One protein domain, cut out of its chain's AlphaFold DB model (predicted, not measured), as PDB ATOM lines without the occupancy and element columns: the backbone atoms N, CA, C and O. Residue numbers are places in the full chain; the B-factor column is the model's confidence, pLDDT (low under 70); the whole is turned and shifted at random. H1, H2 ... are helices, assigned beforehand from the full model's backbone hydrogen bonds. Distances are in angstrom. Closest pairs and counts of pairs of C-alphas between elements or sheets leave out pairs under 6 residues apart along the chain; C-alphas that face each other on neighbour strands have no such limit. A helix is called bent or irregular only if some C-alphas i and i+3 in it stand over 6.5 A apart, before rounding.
ATOM      1  N   GLY A   4     -28.207   1.850  55.408       77.88
ATOM      2  CA  GLY A   4     -28.160   0.458  54.943       77.88
ATOM      3  C   GLY A   4     -29.536  -0.149  54.643       77.88
ATOM      4  O   GLY A   4     -29.706  -0.808  53.622       77.88
ATOM      5  N   LEU A   5     -30.545   0.118  55.482       84.81
ATOM      6  CA  LEU A   5     -31.916  -0.344  55.234       84.81
ATOM      7  C   LEU A   5     -32.501   0.323  53.983       84.81
ATOM      8  O   LEU A   5     -33.144  -0.350  53.181       84.81
ATOM      9  N   PHE A   6     -32.252   1.622  53.796       89.94
ATOM     10  CA  PHE A   6     -32.694   2.350  52.609       89.94
ATOM     11  C   PHE A   6     -32.077   1.774  51.328       89.94
ATOM     12  O   PHE A   6     -32.804   1.507  50.375       89.94
ATOM     13  N   ASN A   7     -30.772   1.491  51.330       90.94
ATOM     14  CA  ASN A   7     -30.098   0.870  50.189       90.94
ATOM     15  C   ASN A   7     -30.693  -0.512  49.866       90.94
ATOM     16  O   ASN A   7     -31.022  -0.780  48.714       90.94
ATOM     17  N   ILE A   8     -30.907  -1.373  50.871       91.94
ATOM     18  CA  ILE A   8     -31.535  -2.696  50.677       91.94
ATOM     19  C   ILE A   8     -32.943  -2.550  50.088       91.94
ATOM     20  O   ILE A   8     -33.299  -3.259  49.148       91.94
ATOM     21  N   PHE A   9     -33.734  -1.611  50.610       95.12
ATOM     22  CA  PHE A   9     -35.062  -1.315  50.083       95.12
ATOM     23  C   PHE A   9     -35.007  -0.900  48.607       95.12
ATOM     24  O   PHE A   9     -35.747  -1.452  47.797       95.12
ATOM     25  N   GLN A  10     -34.089  -0.007  48.233       96.25
ATOM     26  CA  GLN A  10     -33.895   0.418  46.846       96.25
ATOM     27  C   GLN A  10     -33.511  -0.750  45.921       96.25
ATOM     28  O   GLN A  10     -34.090  -0.872  44.843       96.25
ATOM     29  N   ILE A  11     -32.632  -1.664  46.355       96.12
ATOM     30  CA  ILE A  11     -32.301  -2.882  45.591       96.12
ATOM     31  C   ILE A  11     -33.538  -3.757  45.376       96.12
ATOM     32  O   ILE A  11     -33.771  -4.228  44.264       96.12
ATOM     33  N   ILE A  12     -34.355  -3.963  46.411       96.25
ATOM     34  CA  ILE A  12     -35.581  -4.768  46.306       96.25
ATOM     35  C   ILE A  12     -36.546  -4.140  45.295       96.25
ATOM     36  O   ILE A  12     -37.043  -4.840  44.410       96.25
ATOM     37  N   ILE A  13     -36.781  -2.826  45.377       97.12
ATOM     38  CA  ILE A  13     -37.639  -2.122  44.417       97.12
ATOM     39  C   ILE A  13     -37.050  -2.194  43.001       97.12
ATOM     40  O   ILE A  13     -37.797  -2.411  42.048       97.12
ATOM     41  N   TRP A  14     -35.728  -2.092  42.848       96.62
ATOM     42  CA  TRP A  14     -35.052  -2.192  41.552       96.62
ATOM     43  C   TRP A  14     -35.215  -3.577  40.917       96.62
ATOM     44  O   TRP A  14     -35.565  -3.687  39.739       96.62
ATOM     45  N   VAL A  15     -35.067  -4.642  41.713       96.50
ATOM     46  CA  VAL A  15     -35.337  -6.023  41.287       96.50
ATOM     47  C   VAL A  15     -36.796  -6.173  40.861       96.50
ATOM     48  O   VAL A  15     -37.049  -6.701  39.781       96.50
ATOM     49  N   ILE A  16     -37.758  -5.695  41.662       94.69
ATOM     50  CA  ILE A  16     -39.193  -5.770  41.336       94.69
ATOM     51  C   ILE A  16     -39.483  -5.032  40.024       94.69
ATOM     52  O   ILE A  16     -40.107  -5.601  39.127       94.69
ATOM     53  N   PHE A  17     -38.996  -3.802  39.880       96.31
ATOM     54  CA  PHE A  17     -39.176  -2.981  38.686       96.31
ATOM     55  C   PHE A  17     -38.685  -3.702  37.421       96.31
ATOM     56  O   PHE A  17     -39.447  -3.890  36.468       96.31
ATOM     57  N   LEU A  18     -37.442  -4.193  37.438       96.69
ATOM     58  CA  LEU A  18     -36.834  -4.893  36.303       96.69
ATOM     59  C   LEU A  18     -37.494  -6.250  36.028       96.69
ATOM     60  O   LEU A  18     -37.687  -6.623  34.869       96.69
ATOM     61  N   LEU A  19     -37.897  -6.978  37.070       95.50
ATOM     62  CA  LEU A  19     -38.604  -8.252  36.953       95.50
ATOM     63  C   LEU A  19     -39.965  -8.082  36.259       95.50
ATOM     64  O   LEU A  19     -40.320  -8.872  35.375       95.50
ATOM     65  N   PHE A  20     -40.714  -7.035  36.615       94.38
ATOM     66  CA  PHE A  20     -41.985  -6.714  35.969       94.38
ATOM     67  C   PHE A  20     -41.774  -6.295  34.509       94.38
ATOM     68  O   PHE A  20     -42.476  -6.820  33.641       94.38
ATOM     69  N   ILE A  21     -40.783  -5.455  34.195       94.50
ATOM     70  CA  ILE A  21     -40.449  -5.104  32.800       94.50
ATOM     71  C   ILE A  21     -40.108  -6.361  31.985       94.50
ATOM     72  O   ILE A  21     -40.703  -6.593  30.929       94.50
ATOM     73  N   ALA A  22     -39.240  -7.235  32.508       94.94
ATOM     74  CA  ALA A  22     -38.881  -8.501  31.864       94.94
ATOM     75  C   ALA A  22     -40.110  -9.384  31.580       94.94
ATOM     76  O   ALA A  22     -40.169 -10.074  30.559       94.94
ATOM     77  N   SER A  23     -41.131  -9.337  32.444       94.44
ATOM     78  CA  SER A  23     -42.368 -10.105  32.266       94.44
ATOM     79  C   SER A  23     -43.195  -9.662  31.050       94.44
ATOM     80  O   SER A  23     -44.013 -10.438  30.551       94.44
ATOM     81  N   LYS A  24     -42.993  -8.455  30.505       93.94
ATOM     82  CA  LYS A  24     -43.654  -8.014  29.260       93.94
ATOM     83  C   LYS A  24     -42.922  -8.469  27.997       93.94
ATOM     84  O   LYS A  24     -43.524  -8.492  26.925       93.94
ATOM     85  N   ILE A  25     -41.677  -8.927  28.115       93.62
ATOM     86  CA  ILE A  25     -40.902  -9.443  26.987       93.62
ATOM     87  C   ILE A  25     -41.370 -10.869  26.664       93.62
ATOM     88  O   ILE A  25     -41.145 -11.816  27.423       93.62
ATOM     89  N   ARG A  26     -42.060 -11.036  25.531       89.25
ATOM     90  CA  ARG A  26     -42.586 -12.344  25.089       89.25
ATOM     91  C   ARG A  26     -41.530 -13.206  24.401       89.25
ATOM     92  O   ARG A  26     -41.504 -14.416  24.601       89.25
ATOM     93  N   GLN A  27     -40.655 -12.591  23.609       93.88
ATOM     94  CA  GLN A  27     -39.631 -13.317  22.864       93.88
ATOM     95  C   GLN A  27     -38.546 -13.846  23.812       93.88
ATOM     96  O   GLN A  27     -37.909 -13.077  24.535       93.88
ATOM     97  N   LYS A  28     -38.317 -15.167  23.792       92.81
ATOM     98  CA  LYS A  28     -37.384 -15.855  24.702       92.81
ATOM     99  C   LYS A  28     -35.973 -15.270  24.640       92.81
ATOM    100  O   LYS A  28     -35.382 -15.035  25.688       92.81
ATOM    101  N   HIS A  29     -35.463 -15.008  23.435       93.81
ATOM    102  CA  HIS A  29     -34.129 -14.442  23.238       93.81
ATOM    103  C   HIS A  29     -33.987 -13.080  23.931       93.81
ATOM    104  O   HIS A  29     -33.104 -12.902  24.769       93.81
ATOM    105  N   TRP A  30     -34.861 -12.120  23.620       94.19
ATOM    106  CA  TRP A  30     -34.801 -10.775  24.202       94.19
ATOM    107  C   TRP A  30     -34.987 -10.778  25.714       94.19
ATOM    108  O   TRP A  30     -34.337 -10.002  26.405       94.19
ATOM    109  N   LYS A  31     -35.810 -11.689  26.244       94.94
ATOM    110  CA  LYS A  31     -35.957 -11.850  27.692       94.94
ATOM    111  C   LYS A  31     -34.643 -12.299  28.332       94.94
ATOM    112  O   LYS A  31     -34.243 -11.721  29.332       94.94
ATOM    113  N   ILE A  32     -33.955 -13.288  27.750       95.88
ATOM    114  CA  ILE A  32     -32.651 -13.750  28.254       95.88
ATOM    115  C   ILE A  32     -31.642 -12.600  28.254       95.88
ATOM    116  O   ILE A  32     -30.982 -12.387  29.270       95.88
ATOM    117  N   VAL A  33     -31.539 -11.859  27.145       96.44
ATOM    118  CA  VAL A  33     -30.624 -10.713  27.022       96.44
ATOM    119  C   VAL A  33     -30.948  -9.646  28.065       96.44
ATOM    120  O   VAL A  33     -30.073  -9.281  28.847       96.44
ATOM    121  N   PHE A  34     -32.208  -9.212  28.145       97.00
ATOM    122  CA  PHE A  34     -32.646  -8.218  29.123       97.00
ATOM    123  C   PHE A  34     -32.356  -8.669  30.557       97.00
ATOM    124  O   PHE A  34     -31.775  -7.914  31.324       97.00
ATOM    125  N   SER A  35     -32.699  -9.911  30.922       97.19
ATOM    126  CA  SER A  35     -32.449 -10.432  32.270       97.19
ATOM    127  C   SER A  35     -30.959 -10.484  32.612       97.19
ATOM    128  O   SER A  35     -30.618 -10.240  33.763       97.19
ATOM    129  N   LYS A  36     -30.067 -10.776  31.651       96.44
ATOM    130  CA  LYS A  36     -28.610 -10.730  31.879       96.44
ATOM    131  C   LYS A  36     -28.131  -9.304  32.146       96.44
ATOM    132  O   LYS A  36     -27.419  -9.079  33.119       96.44
ATOM    133  N   VAL A  37     -28.548  -8.349  31.314       96.50
ATOM    134  CA  VAL A  37     -28.180  -6.931  31.462       96.50
ATOM    135  C   VAL A  37     -28.726  -6.361  32.775       96.50
ATOM    136  O   VAL A  37     -27.990  -5.754  33.544       96.50
ATOM    137  N   ALA A  38     -29.994  -6.627  33.088       96.75
ATOM    138  CA  ALA A  38     -30.623  -6.230  34.345       96.75
ATOM    139  C   ALA A  38     -29.908  -6.834  35.566       96.75
ATOM    140  O   ALA A  38     -29.631  -6.122  36.530       96.75
ATOM    141  N   ALA A  39     -29.556  -8.125  35.516       97.56
ATOM    142  CA  ALA A  39     -28.803  -8.776  36.585       97.56
ATOM    143  C   ALA A  39     -27.420  -8.149  36.784       97.56
ATOM    144  O   ALA A  39     -26.994  -7.979  37.925       97.56
ATOM    145  N   PHE A  40     -26.747  -7.769  35.694       95.75
ATOM    146  CA  PHE A  40     -25.474  -7.059  35.755       95.75
ATOM    147  C   PHE A  40     -25.604  -5.733  36.507       95.75
ATOM    148  O   PHE A  40     -24.863  -5.518  37.461       95.75
ATOM    149  N   PHE A  41     -26.588  -4.895  36.167       94.31
ATOM    150  CA  PHE A  41     -26.798  -3.618  36.860       94.31
ATOM    151  C   PHE A  41     -27.188  -3.785  38.334       94.31
ATOM    152  O   PHE A  41     -26.643  -3.086  39.179       94.31
ATOM    153  N   ILE A  42     -28.068  -4.734  38.677       96.31
ATOM    154  CA  ILE A  42     -28.405  -5.009  40.089       96.31
ATOM    155  C   ILE A  42     -27.165  -5.487  40.855       96.31
ATOM    156  O   ILE A  42     -26.924  -5.056  41.980       96.31
ATOM    157  N   THR A  43     -26.360  -6.365  40.251       95.44
ATOM    158  CA  THR A  43     -25.116  -6.834  40.873       95.44
ATOM    159  C   THR A  43     -24.152  -5.671  41.074       95.44
ATOM    160  O   THR A  43     -23.547  -5.568  42.135       95.44
ATOM    161  N   LEU A  44     -24.047  -4.768  40.097       92.88
ATOM    162  CA  LEU A  44     -23.193  -3.589  40.183       92.88
ATOM    163  C   LEU A  44     -23.615  -2.652  41.326       92.88
ATOM    164  O   LEU A  44     -22.750  -2.167  42.046       92.88
ATOM    165  N   GLU A  45     -24.918  -2.466  41.552       94.06
ATOM    166  CA  GLU A  45     -25.440  -1.715  42.705       94.06
ATOM    167  C   GLU A  45     -25.067  -2.370  44.043       94.06
ATOM    168  O   GLU A  45     -24.656  -1.699  44.989       94.06
ATOM    169  N   ILE A  46     -25.138  -3.701  44.128       93.38
ATOM    170  CA  ILE A  46     -24.725  -4.440  45.330       93.38
ATOM    171  C   ILE A  46     -23.210  -4.317  45.554       93.38
ATOM    172  O   ILE A  46     -22.767  -4.145  46.690       93.38
ATOM    173  N   VAL A  47     -22.413  -4.365  44.483       90.69
ATOM    174  CA  VAL A  47     -20.964  -4.124  44.540       90.69
ATOM    175  C   VAL A  47     -20.674  -2.697  45.010       90.69
ATOM    176  O   VAL A  47     -19.800  -2.512  45.857       90.69
ATOM    177  N   ALA A  48     -21.421  -1.701  44.524       90.12
ATOM    178  CA  ALA A  48     -21.305  -0.324  44.988       90.12
ATOM    179  C   ALA A  48     -21.567  -0.227  46.493       90.12
ATOM    180  O   ALA A  48     -20.699   0.255  47.218       90.12
ATOM    181  N   ILE A  49     -22.664  -0.814  46.987       90.12
ATOM    182  CA  ILE A  49     -22.968  -0.844  48.425       90.12
ATOM    183  C   ILE A  49     -21.845  -1.538  49.200       90.12
ATOM    184  O   ILE A  49     -21.438  -1.062  50.258       90.12
ATOM    185  N   TYR A  50     -21.302  -2.639  48.676       87.44
ATOM    186  CA  TYR A  50     -20.226  -3.359  49.345       87.44
ATOM    187  C   TYR A  50     -18.969  -2.494  49.525       87.44
ATOM    188  O   TYR A  50     -18.403  -2.473  50.623       87.44
ATOM    189  N   ILE A  51     -18.558  -1.780  48.469       83.00
ATOM    190  CA  ILE A  51     -17.320  -0.986  48.415       83.00
ATOM    191  C   ILE A  51     -17.486   0.381  49.095       83.00
ATOM    192  O   ILE A  51     -16.590   0.825  49.811       83.00
ATOM    193  N   THR A  52     -18.610   1.067  48.885       83.44
ATOM    194  CA  THR A  52     -18.786   2.482  49.259       83.44
ATOM    195  C   THR A  52     -19.832   2.714  50.353       83.44
ATOM    196  O   THR A  52     -19.954   3.852  50.814       83.44
ATOM    197  N   ASP A  53     -20.561   1.671  50.780       83.44
ATOM    198  CA  ASP A  53     -21.730   1.731  51.683       83.44
ATOM    199  C   ASP A  53     -22.913   2.536  51.086       83.44
ATOM    200  O   ASP A  53     -23.818   2.971  51.804       83.44
ATOM    201  N   ARG A  54     -22.922   2.745  49.758       87.31
ATOM    202  CA  ARG A  54     -23.941   3.496  49.001       87.31
ATOM    203  C   ARG A  54     -24.282   2.827  47.669       87.31
ATOM    204  O   ARG A  54     -23.495   2.048  47.147       87.31
ATOM    205  N   LEU A  55     -25.453   3.161  47.124       91.50
ATOM    206  CA  LEU A  55     -25.804   2.865  45.729       91.50
ATOM    207  C   LEU A  55     -24.812   3.531  44.761       91.50
ATOM    208  O   LEU A  55     -24.013   4.379  45.171       91.50
ATOM    209  N   ILE A  56     -24.863   3.150  43.485       90.56
ATOM    210  CA  ILE A  56     -24.046   3.757  42.435       90.56
ATOM    211  C   ILE A  56     -24.316   5.259  42.400       90.56
ATOM    212  O   ILE A  56     -25.391   5.715  42.026       90.56
ATOM    213  N   ASP A  57     -23.300   6.026  42.767       86.50
ATOM    214  CA  ASP A  57     -23.289   7.478  42.730       86.50
ATOM    215  C   ASP A  57     -22.033   7.974  41.993       86.50
ATOM    216  O   ASP A  57     -21.222   7.203  41.468       86.50
ATOM    217  N   TYR A  58     -21.843   9.292  41.972       83.62
ATOM    218  CA  TYR A  58     -20.665   9.910  41.361       83.62
ATOM    219  C   TYR A  58     -19.335   9.395  41.944       83.62
ATOM    220  O   TYR A  58     -18.344   9.270  41.225       83.62
ATOM    221  N   ARG A  59     -19.299   9.038  43.236       82.12
ATOM    222  CA  ARG A  59     -18.099   8.469  43.860       82.12
ATOM    223  C   ARG A  59     -17.812   7.096  43.271       82.12
ATOM    224  O   ARG A  59     -16.677   6.856  42.873       82.12
ATOM    225  N   PHE A  60     -18.804   6.211  43.192       84.69
ATOM    226  CA  PHE A  60     -18.617   4.891  42.582       84.69
ATOM    227  C   PHE A  60     -18.167   5.002  41.119       84.69
ATOM    228  O   PHE A  60     -17.212   4.336  40.719       84.69
ATOM    229  N   TYR A  61     -18.781   5.908  40.355       82.06
ATOM    230  CA  TYR A  61     -18.393   6.212  38.976       82.06
ATOM    231  C   TYR A  61     -16.918   6.639  38.845       82.06
ATOM    232  O   TYR A  61     -16.207   6.168  37.959       82.06
ATOM    233  N   ASN A  62     -16.413   7.460  39.769       74.88
ATOM    234  CA  ASN A  62     -15.004   7.866  39.780       74.88
ATOM    235  C   ASN A  62     -14.030   6.751  40.196       74.88
ATOM    236  O   ASN A  62     -12.839   6.855  39.921       74.88
ATOM    237  N   HIS A  63     -14.495   5.684  40.849       72.50
ATOM    238  CA  HIS A  63     -13.627   4.587  41.297       72.50
ATOM    239  C   HIS A  63     -13.689   3.361  40.384       72.50
ATOM    240  O   HIS A  63     -12.753   2.555  40.385       72.50
ATOM    241  N   ILE A  64     -14.752   3.211  39.585       71.81
ATOM    242  CA  ILE A  64     -14.882   2.098  38.647       71.81
ATOM    243  C   ILE A  64     -13.962   2.306  37.437       71.81
ATOM    244  O   ILE A  64     -14.314   2.879  36.412       71.81
ATOM    245  N   ASN A  65     -12.723   1.837  37.566       63.19
ATOM    246  CA  ASN A  65     -11.741   1.831  36.489       63.19
ATOM    247  C   ASN A  65     -11.137   0.433  36.349       63.19
ATOM    248  O   ASN A  65     -10.680  -0.159  37.327       63.19
ATOM    249  N   ILE A  66     -11.099  -0.078  35.115       53.75
ATOM    250  CA  ILE A  66     -10.490  -1.372  34.776       53.75
ATOM    251  C   ILE A  66      -9.028  -1.421  35.248       53.75
ATOM    252  O   ILE A  66      -8.599  -2.431  35.797       53.75
ATOM    253  N   ASN A  67      -8.298  -0.304  35.156       52.81
ATOM    254  CA  ASN A  67      -6.911  -0.211  35.618       52.81
ATOM    255  C   ASN A  67      -6.783  -0.406  37.140       52.81
ATOM    256  O   ASN A  67      -5.834  -1.032  37.611       52.81
ATOM    257  N   SER A  68      -7.751   0.094  37.915       56.38
ATOM    258  CA  SER A  68      -7.792  -0.092  39.371       56.38
ATOM    259  C   SER A  68      -8.090  -1.550  39.738       56.38
ATOM    260  O   SER A  68      -7.526  -2.079  40.696       56.38
ATOM    261  N   ILE A  69      -8.939  -2.221  38.949       58.22
ATOM    262  CA  ILE A  69      -9.269  -3.642  39.113       58.22
ATOM    263  C   ILE A  69      -8.067  -4.527  38.756       58.22
ATOM    264  O   ILE A  69      -7.778  -5.472  39.481       58.22
ATOM    265  N   GLU A  70      -7.320  -4.226  37.695       50.09
ATOM    266  CA  GLU A  70      -6.141  -5.020  37.319       50.09
ATOM    267  C   GLU A  70      -4.972  -4.856  38.305       50.09
ATOM    268  O   GLU A  70      -4.300  -5.836  38.626       50.09
ATOM    269  N   GLY A  71      -4.746  -3.647  38.834       54.78
ATOM    270  CA  GLY A  71      -3.649  -3.380  39.775       54.78
ATOM    271  C   GLY A  71      -3.875  -3.925  41.192       54.78
ATOM    272  O   GLY A  71      -2.915  -4.242  41.900       54.78
ATOM    273  N   HIS A  72      -5.136  -4.046  41.622       58.47
ATOM    274  CA  HIS A  72      -5.485  -4.378  43.011       58.47
ATOM    275  C   HIS A  72      -6.519  -5.499  43.162       58.47
ATOM    276  O   HIS A  72      -6.828  -5.902  44.284       58.47
ATOM    277  N   GLY A  73      -7.017  -6.068  42.065       60.19
ATOM    278  CA  GLY A  73      -8.068  -7.085  42.080       60.19
ATOM    279  C   GLY A  73      -7.683  -8.381  42.790       60.19
ATOM    280  O   GLY A  73      -8.559  -9.084  43.289       60.19
ATOM    281  N   PHE A  74      -6.385  -8.669  42.935       64.38
ATOM    282  CA  PHE A  74      -5.923  -9.822  43.713       64.38
ATOM    283  C   PHE A  74      -6.367  -9.756  45.188       64.38
ATOM    284  O   PHE A  74      -6.557 -10.791  45.819       64.38
ATOM    285  N   GLN A  75      -6.578  -8.552  45.735       68.56
ATOM    286  CA  GLN A  75      -7.078  -8.358  47.102       68.56
ATOM    287  C   GLN A  75      -8.576  -8.677  47.232       68.56
ATOM    288  O   GLN A  75      -9.078  -8.787  48.348       68.56
ATOM    289  N   PHE A  76      -9.277  -8.842  46.104       75.69
ATOM    290  CA  PHE A  76     -10.726  -9.016  46.020       75.69
ATOM    291  C   PHE A  76     -11.148 -10.318  45.314       75.69
ATOM    292  O   PHE A  76     -12.296 -10.442  44.894       75.69
ATOM    293  N   VAL A  77     -10.253 -11.306  45.158       80.81
ATOM    294  CA  VAL A  77     -10.534 -12.549  44.398       80.81
ATOM    295  C   VAL A  77     -11.774 -13.273  44.923       80.81
ATOM    296  O   VAL A  77     -12.668 -13.610  44.148       80.81
ATOM    297  N   THR A  78     -11.862 -13.469  46.237       83.00
ATOM    298  CA  THR A  78     -13.019 -14.113  46.869       83.00
ATOM    299  C   THR A  78     -14.304 -13.339  46.585       83.00
ATOM    300  O   THR A  78     -15.321 -13.926  46.226       83.00
ATOM    301  N   GLN A  79     -14.253 -12.011  46.685       86.75
ATOM    302  CA  GLN A  79     -15.380 -11.132  46.406       86.75
ATOM    303  C   GLN A  79     -15.804 -11.225  44.936       86.75
ATOM    304  O   GLN A  79     -16.995 -11.328  44.666       86.75
ATOM    305  N   PHE A  80     -14.866 -11.283  43.986       86.75
ATOM    306  CA  PHE A  80     -15.192 -11.472  42.569       86.75
ATOM    307  C   PHE A  80     -15.896 -12.800  42.296       86.75
ATOM    308  O   PHE A  80     -16.855 -12.829  41.522       86.75
ATOM    309  N   ILE A  81     -15.472 -13.887  42.948       89.06
ATOM    310  CA  ILE A  81     -16.153 -15.186  42.844       89.06
ATOM    311  C   ILE A  81     -17.582 -15.070  43.386       89.06
ATOM    312  O   ILE A  81     -18.533 -15.450  42.701       89.06
ATOM    313  N   LEU A  82     -17.753 -14.485  44.576       91.31
ATOM    314  CA  LEU A  82     -19.068 -14.295  45.193       91.31
ATOM    315  C   LEU A  82     -19.992 -13.421  44.333       91.31
ATOM    316  O   LEU A  82     -21.145 -13.787  44.119       91.31
ATOM    317  N   PHE A  83     -19.494 -12.312  43.781       92.44
ATOM    318  CA  PHE A  83     -20.269 -11.444  42.892       92.44
ATOM    319  C   PHE A  83     -20.611 -12.116  41.561       92.44
ATOM    320  O   PHE A  83     -21.695 -11.889  41.029       92.44
ATOM    321  N   SER A  84     -19.744 -12.993  41.046       92.62
ATOM    322  CA  SER A  84     -20.028 -13.778  39.837       92.62
ATOM    323  C   SER A  84     -21.142 -14.801  40.077       92.62
ATOM    324  O   SER A  84     -22.045 -14.943  39.253       92.62
ATOM    325  N   ILE A  85     -21.123 -15.482  41.228       95.88
ATOM    326  CA  ILE A  85     -22.198 -16.398  41.637       95.88
ATOM    327  C   ILE A  85     -23.503 -15.617  41.834       95.88
ATOM    328  O   ILE A  85     -24.547 -16.018  41.319       95.88
ATOM    329  N   LEU A  86     -23.443 -14.478  42.526       95.38
ATOM    330  CA  LEU A  86     -24.590 -13.602  42.755       95.38
ATOM    331  C   LEU A  86     -25.213 -13.116  41.439       95.38
ATOM    332  O   LEU A  86     -26.432 -13.173  41.288       95.38
ATOM    333  N   LEU A  87     -24.390 -12.710  40.470       96.69
ATOM    334  CA  LEU A  87     -24.836 -12.303  39.138       96.69
ATOM    335  C   LEU A  87     -25.646 -13.408  38.449       96.69
ATOM    336  O   LEU A  87     -26.724 -13.145  37.911       96.69
ATOM    337  N   LEU A  88     -25.150 -14.649  38.488       97.06
ATOM    338  CA  LEU A  88     -25.849 -15.800  37.917       97.06
ATOM    339  C   LEU A  88     -27.175 -16.062  38.639       97.06
ATOM    340  O   LEU A  88     -28.193 -16.269  37.977       97.06
ATOM    341  N   LEU A  89     -27.192 -16.002  39.973       96.94
ATOM    342  CA  LEU A  89     -28.410 -16.177  40.770       96.94
ATOM    343  C   LEU A  89     -29.465 -15.111  40.443       96.94
ATOM    344  O   LEU A  89     -30.617 -15.455  40.183       96.94
ATOM    345  N   ILE A  90     -29.081 -13.833  40.387       97.25
ATOM    346  CA  ILE A  90     -29.994 -12.733  40.039       97.25
ATOM    347  C   ILE A  90     -30.519 -12.912  38.614       97.25
ATOM    348  O   ILE A  90     -31.715 -12.748  38.374       97.25
ATOM    349  N   TRP A  91     -29.660 -13.300  37.670       97.44
ATOM    350  CA  TRP A  91     -30.084 -13.589  36.302       97.44
ATOM    351  C   TRP A  91     -31.137 -14.705  36.251       97.44
ATOM    352  O   TRP A  91     -32.176 -14.532  35.605       97.44
ATOM    353  N   PHE A  92     -30.916 -15.810  36.971       96.56
ATOM    354  CA  PHE A  92     -31.885 -16.901  37.071       96.56
ATOM    355  C   PHE A  92     -33.212 -16.444  37.688       96.56
ATOM    356  O   PHE A  92     -34.272 -16.747  37.134       96.56
ATOM    357  N   ILE A  93     -33.162 -15.672  38.777       96.31
ATOM    358  CA  ILE A  93     -34.347 -15.102  39.435       96.31
ATOM    359  C   ILE A  93     -35.128 -14.214  38.461       96.31
ATOM    360  O   ILE A  93     -36.341 -14.371  38.327       96.31
ATOM    361  N   LEU A  94     -34.454 -13.321  37.731       97.00
ATOM    362  CA  LEU A  94     -35.105 -12.439  36.763       97.00
ATOM    363  C   LEU A  94     -35.737 -13.214  35.602       97.00
ATOM    364  O   LEU A  94     -36.875 -12.940  35.213       97.00
ATOM    365  N   TYR A  95     -35.031 -14.196  35.044       96.75
ATOM    366  CA  TYR A  95     -35.516 -14.958  33.894       96.75
ATOM    367  C   TYR A  95     -36.699 -15.876  34.247       96.75
ATOM    368  O   TYR A  95     -37.752 -15.835  33.595       96.75
ATOM    369  N   PHE A  96     -36.551 -16.699  35.288       96.38
ATOM    370  CA  PHE A  96     -37.602 -17.628  35.699       96.38
ATOM    371  C   PHE A  96     -38.749 -16.904  36.407       96.38
ATOM    372  O   PHE A  96     -39.912 -17.168  36.099       96.38
ATOM    373  N   GLY A  97     -38.444 -15.931  37.269       94.88
ATOM    374  CA  GLY A  97     -39.449 -15.131  37.967       94.88
ATOM    375  C   GLY A  97     -40.322 -14.319  37.011       94.88
ATOM    376  O   GLY A  97     -41.543 -14.317  37.149       94.88
ATOM    377  N   SER A  98     -39.744 -13.708  35.968       94.69
ATOM    378  CA  SER A  98     -40.540 -12.984  34.964       94.69
ATOM    379  C   SER A  98     -41.452 -13.915  34.158       94.69
ATOM    380  O   SER A  98     -42.573 -13.542  33.808       94.69
ATOM    381  N   THR A  99     -41.012 -15.148  33.898       93.56
ATOM    382  CA  THR A  99     -41.813 -16.189  33.232       93.56
ATOM    383  C   THR A  99     -42.931 -16.715  34.132       93.56
ATOM    384  O   THR A  99     -44.016 -17.030  33.645       93.56
ATOM    385  N   TYR A 100     -42.708 -16.764  35.444       93.56
ATOM    386  CA  TYR A 100     -43.749 -17.076  36.416       93.56
ATOM    387  C   TYR A 100     -44.788 -15.949  36.513       93.56
ATOM    388  O   TYR A 100     -45.983 -16.212  36.399       93.56
ATOM    389  N   ILE A 101     -44.352 -14.686  36.603       91.62
ATOM    390  CA  ILE A 101     -45.243 -13.512  36.661       91.62
ATOM    391  C   ILE A 101     -46.163 -13.433  35.443       91.62
ATOM    392  O   ILE A 101     -47.326 -13.077  35.603       91.62
ATOM    393  N   GLN A 102     -45.702 -13.823  34.250       91.19
ATOM    394  CA  GLN A 102     -46.540 -13.884  33.041       91.19
ATOM    395  C   GLN A 102     -47.808 -14.739  33.208       91.19
ATOM    396  O   GLN A 102     -48.786 -14.508  32.501       91.19
ATOM    397  N   LYS A 103     -47.805 -15.706  34.133       91.06
ATOM    398  CA  LYS A 103     -48.950 -16.579  34.425       91.06
ATOM    399  C   LYS A 103     -49.880 -16.013  35.503       91.06
ATOM    400  O   LYS A 103     -50.975 -16.532  35.694       91.06
ATOM    401  N   LEU A 104     -49.458 -14.974  36.223       90.62
ATOM    402  CA  LEU A 104     -50.185 -14.433  37.367       90.62
ATOM    403  C   LEU A 104     -51.169 -13.318  36.964       90.62
ATOM    404  O   LEU A 104     -50.895 -12.544  36.042       90.62
ATOM    405  N   PRO A 105     -52.274 -13.127  37.715       85.62
ATOM    406  CA  PRO A 105     -53.226 -12.038  37.473       85.62
ATOM    407  C   PRO A 105     -52.597 -10.641  37.535       85.62
ATOM    408  O   PRO A 105     -53.081  -9.724  36.871       85.62
ATOM    409  N   ILE A 106     -51.515 -10.487  38.307       84.69
ATOM    410  CA  ILE A 106     -50.777  -9.229  38.500       84.69
ATOM    411  C   ILE A 106     -50.095  -8.727  37.215       84.69
ATOM    412  O   ILE A 106     -49.781  -7.546  37.101       84.69
ATOM    413  N   HIS A 107     -49.919  -9.591  36.207       87.12
ATOM    414  CA  HIS A 107     -49.396  -9.206  34.891       87.12
ATOM    415  C   HIS A 107     -50.379  -8.358  34.074       87.12
ATOM    416  O   HIS A 107     -49.970  -7.627  33.163       87.12
ATOM    417  N   LYS A 108     -51.680  -8.426  34.398       85.50
ATOM    418  CA  LYS A 108     -52.712  -7.622  33.733       85.50
ATOM    419  C   LYS A 108     -52.400  -6.135  33.897       85.50
ATOM    420  O   LYS A 108     -51.995  -5.689  34.969       85.50
ATOM    421  N   ASN A 109     -52.645  -5.361  32.839       86.19
ATOM    422  CA  ASN A 109     -52.254  -3.947  32.775       86.19
ATOM    423  C   ASN A 109     -52.777  -3.112  33.958       86.19
ATOM    424  O   ASN A 109     -52.050  -2.252  34.442       86.19
ATOM    425  N   ARG A 110     -53.969  -3.435  34.487       88.12
ATOM    426  CA  ARG A 110     -54.561  -2.774  35.666       88.12
ATOM    427  C   ARG A 110     -53.708  -2.832  36.943       88.12
ATOM    428  O   ARG A 110     -53.895  -1.995  37.810       88.12
ATOM    429  N   TYR A 111     -52.802  -3.805  37.066       87.38
ATOM    430  CA  TYR A 111     -51.881  -3.926  38.204       87.38
ATOM    431  C   TYR A 111     -50.439  -3.616  37.803       87.38
ATOM    432  O   TYR A 111     -49.724  -2.953  38.547       87.38
ATOM    433  N   PHE A 112     -50.032  -4.042  36.604       90.50
ATOM    434  CA  PHE A 112     -48.697  -3.780  36.073       90.50
ATOM    435  C   PHE A 112     -48.359  -2.282  36.052       90.50
ATOM    436  O   PHE A 112     -47.296  -1.894  36.529       90.50
ATOM    437  N   VAL A 113     -49.259  -1.444  35.521       91.31
ATOM    438  CA  VAL A 113     -48.993  -0.006  35.358       91.31
ATOM    439  C   VAL A 113     -48.805   0.689  36.715       91.31
ATOM    440  O   VAL A 113     -47.760   1.315  36.891       91.31
ATOM    441  N   PRO A 114     -49.708   0.534  37.708       94.12
ATOM    442  CA  PRO A 114     -49.484   1.090  39.043       94.12
ATOM    443  C   PRO A 114     -48.176   0.634  39.696       94.12
ATOM    444  O   PRO A 114     -47.465   1.458  40.258       94.12
ATOM    445  N   ILE A 115     -47.819  -0.652  39.594       92.62
ATOM    446  CA  ILE A 115     -46.589  -1.187  40.202       92.62
ATOM    447  C   ILE A 115     -45.346  -0.536  39.596       92.62
ATOM    448  O   ILE A 115     -44.441  -0.144  40.333       92.62
ATOM    449  N   ILE A 116     -45.302  -0.394  38.270       94.75
ATOM    450  CA  ILE A 116     -44.192   0.263  37.571       94.75
ATOM    451  C   ILE A 116     -44.100   1.738  37.961       94.75
ATOM    452  O   ILE A 116     -43.006   2.200  38.273       94.75
ATOM    453  N   LEU A 117     -45.225   2.458  38.003       95.38
ATOM    454  CA  LEU A 117     -45.249   3.873  38.386       95.38
ATOM    455  C   LEU A 117     -44.799   4.082  39.836       95.38
ATOM    456  O   LEU A 117     -43.932   4.913  40.092       95.38
ATOM    457  N   VAL A 118     -45.327   3.297  40.777       96.81
ATOM    458  CA  VAL A 118     -44.933   3.369  42.192       96.81
ATOM    459  C   VAL A 118     -43.454   3.027  42.353       96.81
ATOM    460  O   VAL A 118     -42.731   3.757  43.023       96.81
ATOM    461  N   SER A 119     -42.976   1.966  41.699       96.31
ATOM    462  CA  SER A 119     -41.556   1.598  41.741       96.31
ATOM    463  C   SER A 119     -40.678   2.713  41.174       96.31
ATOM    464  O   SER A 119     -39.686   3.069  41.796       96.31
ATOM    465  N   PHE A 120     -41.061   3.317  40.045       96.31
ATOM    466  CA  PHE A 120     -40.333   4.436  39.443       96.31
ATOM    467  C   PHE A 120     -40.249   5.643  40.387       96.31
ATOM    468  O   PHE A 120     -39.168   6.205  40.557       96.31
ATOM    469  N   ILE A 121     -41.352   6.007  41.053       96.56
ATOM    470  CA  ILE A 121     -41.379   7.086  42.055       96.56
ATOM    471  C   ILE A 121     -40.435   6.764  43.221       96.56
ATOM    472  O   ILE A 121     -39.623   7.604  43.604       96.56
ATOM    473  N   LEU A 122     -40.496   5.541  43.757       96.38
ATOM    474  CA  LEU A 122     -39.649   5.111  44.875       96.38
ATOM    475  C   LEU A 122     -38.159   5.075  44.509       96.38
ATOM    476  O   LEU A 122     -37.320   5.447  45.327       96.38
ATOM    477  N   LEU A 123     -37.829   4.664  43.283       96.38
ATOM    478  CA  LEU A 123     -36.460   4.641  42.757       96.38
ATOM    479  C   LEU A 123     -35.920   6.040  42.438       96.38
ATOM    480  O   LEU A 123     -34.708   6.248  42.446       96.38
ATOM    481  N   SER A 124     -36.812   6.990  42.152       95.25
ATOM    482  CA  SER A 124     -36.482   8.394  41.868       95.25
ATOM    483  C   SER A 124     -36.398   9.255  43.131       95.25
ATOM    484  O   SER A 124     -36.092  10.444  43.050       95.25
ATOM    485  N   TRP A 125     -36.662   8.677  44.308       92.50
ATOM    486  CA  TRP A 125     -36.537   9.368  45.590       92.50
ATOM    487  C   TRP A 125     -35.112   9.932  45.784       92.50
ATOM    488  O   TRP A 125     -34.163   9.396  45.204       92.50
ATOM    489  N   PRO A 126     -34.900  11.004  46.576       88.69
ATOM    490  CA  PRO A 126     -33.568  11.441  47.003       88.69
ATOM    491  C   PRO A 126     -32.641  10.276  47.382       88.69
ATOM    492  O   PRO A 126     -32.973   9.477  48.256       88.69
ATOM    493  N   SER A 127     -31.500  10.181  46.691       86.12
ATOM    494  CA  SER A 127     -30.514   9.093  46.807       86.12
ATOM    495  C   SER A 127     -30.977   7.684  46.407       86.12
ATOM    496  O   SER A 127     -30.295   6.713  46.718       86.12
ATOM    497  N   GLY A 128     -32.109   7.551  45.714       92.88
ATOM    498  CA  GLY A 128     -32.524   6.310  45.058       92.88
ATOM    499  C   GLY A 128     -31.746   6.033  43.767       92.88
ATOM    500  O   GLY A 128     -31.088   6.920  43.220       92.88
ATOM    501  N   VAL A 129     -31.853   4.800  43.263       94.62
ATOM    502  CA  VAL A 129     -31.085   4.302  42.101       94.62
ATOM    503  C   VAL A 129     -31.234   5.208  40.873       94.62
ATOM    504  O   VAL A 129     -30.244   5.642  40.290       94.62
ATOM    505  N   LEU A 130     -32.470   5.541  40.483       94.44
ATOM    506  CA  LEU A 130     -32.710   6.340  39.275       94.44
ATOM    507  C   LEU A 130     -32.272   7.796  39.448       94.44
ATOM    508  O   LEU A 130     -31.807   8.414  38.491       94.44
ATOM    509  N   ASN A 131     -32.389   8.333  40.661       92.38
ATOM    510  CA  ASN A 131     -31.950   9.689  40.964       92.38
ATOM    511  C   ASN A 131     -30.423   9.816  40.880       92.38
ATOM    512  O   ASN A 131     -29.918  10.731  40.238       92.38
ATOM    513  N   GLU A 132     -29.669   8.882  41.465       90.62
ATOM    514  CA  GLU A 132     -28.205   8.931  41.387       90.62
ATOM    515  C   GLU A 132     -27.690   8.697  39.960       90.62
ATOM    516  O   GLU A 132     -26.804   9.429  39.520       90.62
ATOM    517  N   ILE A 133     -28.306   7.789  39.187       89.81
ATOM    518  CA  ILE A 133     -28.004   7.629  37.752       89.81
ATOM    519  C   ILE A 133     -28.229   8.949  36.999       89.81
ATOM    520  O   ILE A 133     -27.364   9.384  36.237       89.81
ATOM    521  N   TYR A 134     -29.363   9.613  37.234       90.00
ATOM    522  CA  TYR A 134     -29.670  10.909  36.628       90.00
ATOM    523  C   TYR A 134     -28.666  11.998  37.034       90.00
ATOM    524  O   TYR A 134     -28.228  12.785  36.194       90.00
ATOM    525  N   ASN A 135     -28.249  12.022  38.301       86.12
ATOM    526  CA  ASN A 135     -27.257  12.974  38.795       86.12
ATOM    527  C   ASN A 135     -25.881  12.747  38.169       86.12
ATOM    528  O   ASN A 135     -25.211  13.717  37.823       86.12
ATOM    529  N   VAL A 136     -25.458  11.490  38.006       86.12
ATOM    530  CA  VAL A 136     -24.213  11.157  37.302       86.12
ATOM    531  C   VAL A 136     -24.304  11.603  35.846       86.12
ATOM    532  O   VAL A 136     -23.412  12.312  35.391       86.12
ATOM    533  N   TYR A 137     -25.396  11.282  35.143       86.25
ATOM    534  CA  TYR A 137     -25.615  11.731  33.764       86.25
ATOM    535  C   TYR A 137     -25.488  13.256  33.633       86.25
ATOM    536  O   TYR A 137     -24.726  13.742  32.804       86.25
ATOM    537  N   LYS A 138     -26.147  14.021  34.511       84.56
ATOM    538  CA  LYS A 138     -26.100  15.491  34.478       84.56
ATOM    539  C   LYS A 138     -24.727  16.093  34.763       84.56
ATOM    540  O   LYS A 138     -24.437  17.172  34.266       84.56
ATOM    541  N   ILE A 139     -23.891  15.439  35.568       82.38
ATOM    542  CA  ILE A 139     -22.501  15.877  35.770       82.38
ATOM    543  C   ILE A 139     -21.716  15.726  34.462       82.38
ATOM    544  O   ILE A 139     -20.957  16.618  34.089       82.38
ATOM    545  N   LEU A 140     -21.915  14.616  33.747       79.75
ATOM    546  CA  LEU A 140     -21.246  14.357  32.469       79.75
ATOM    547  C   LEU A 140     -21.720  15.324  31.375       79.75
ATOM    548  O   LEU A 140     -20.908  15.829  30.597       79.75
ATOM    549  N   ASP A 141     -23.008  15.648  31.392       82.06
ATOM    550  CA  ASP A 141     -23.678  16.549  30.451       82.06
ATOM    551  C   ASP A 141     -23.595  18.038  30.846       82.06
ATOM    552  O   ASP A 141     -24.185  18.888  30.192       82.06
ATOM    553  N   ALA A 142     -22.874  18.389  31.922       79.19
ATOM    554  CA  ALA A 142     -22.836  19.767  32.427       79.19
ATOM    555  C   ALA A 142     -22.368  20.767  31.348       79.19
ATOM    556  O   ALA A 142     -21.379  20.526  30.667       79.19
TER     557      ALA A 142
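This is residues 4 to 142 of the 619 residues of the protein "Sulfatase domain-containing protein" of Bathymodiolus heckerae thiotrophic gill symbiont (UniProt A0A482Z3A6). A helical hairpin, H1 and H2, forms the core; H4b crosses it, H5 packs along H1, and H3 and H6 meet near one end. Residues 65 to 78 stick out. The printed part has 139 residues with six named helices, all helix, compact; radius of gyration of the C-alphas 16.2 A, spans 49 by 33 by 29 A.

H1, residues 4 to 24, begins at C-alpha (-28.160, 0.458, 54.943). H2 is residues 28 to 52, 35.8 A long; H3 58 to 63. H4, 66 to 101, one helix by its hydrogen bonds, is bent: C-alphas 75 and 78 are 8.3 A apart. Arm H4a, 66 to 75, is irregular, C-alphas 71 and 74 being 7.9 A apart; H4b is 78 to 101. H5 is 109 to 123; H6, 129 to 140, ends at C-alpha (-21.246, 14.357, 32.469).

H1 touches H2, closest C-alphas Ala 22 and Lys 31, 6.1 A, opposite ways at a shallow 7 degrees. H2 touches H4b, closest C-alphas Ala 39 and Trp 91, 5.0 A, at a steep 42 degrees. H4a has 4 of 6 O i to N i+4 pairs within hydrogen-bond range.

The printed part has no cut and no long link; pLDDT is under 70 in residues 65 to 75.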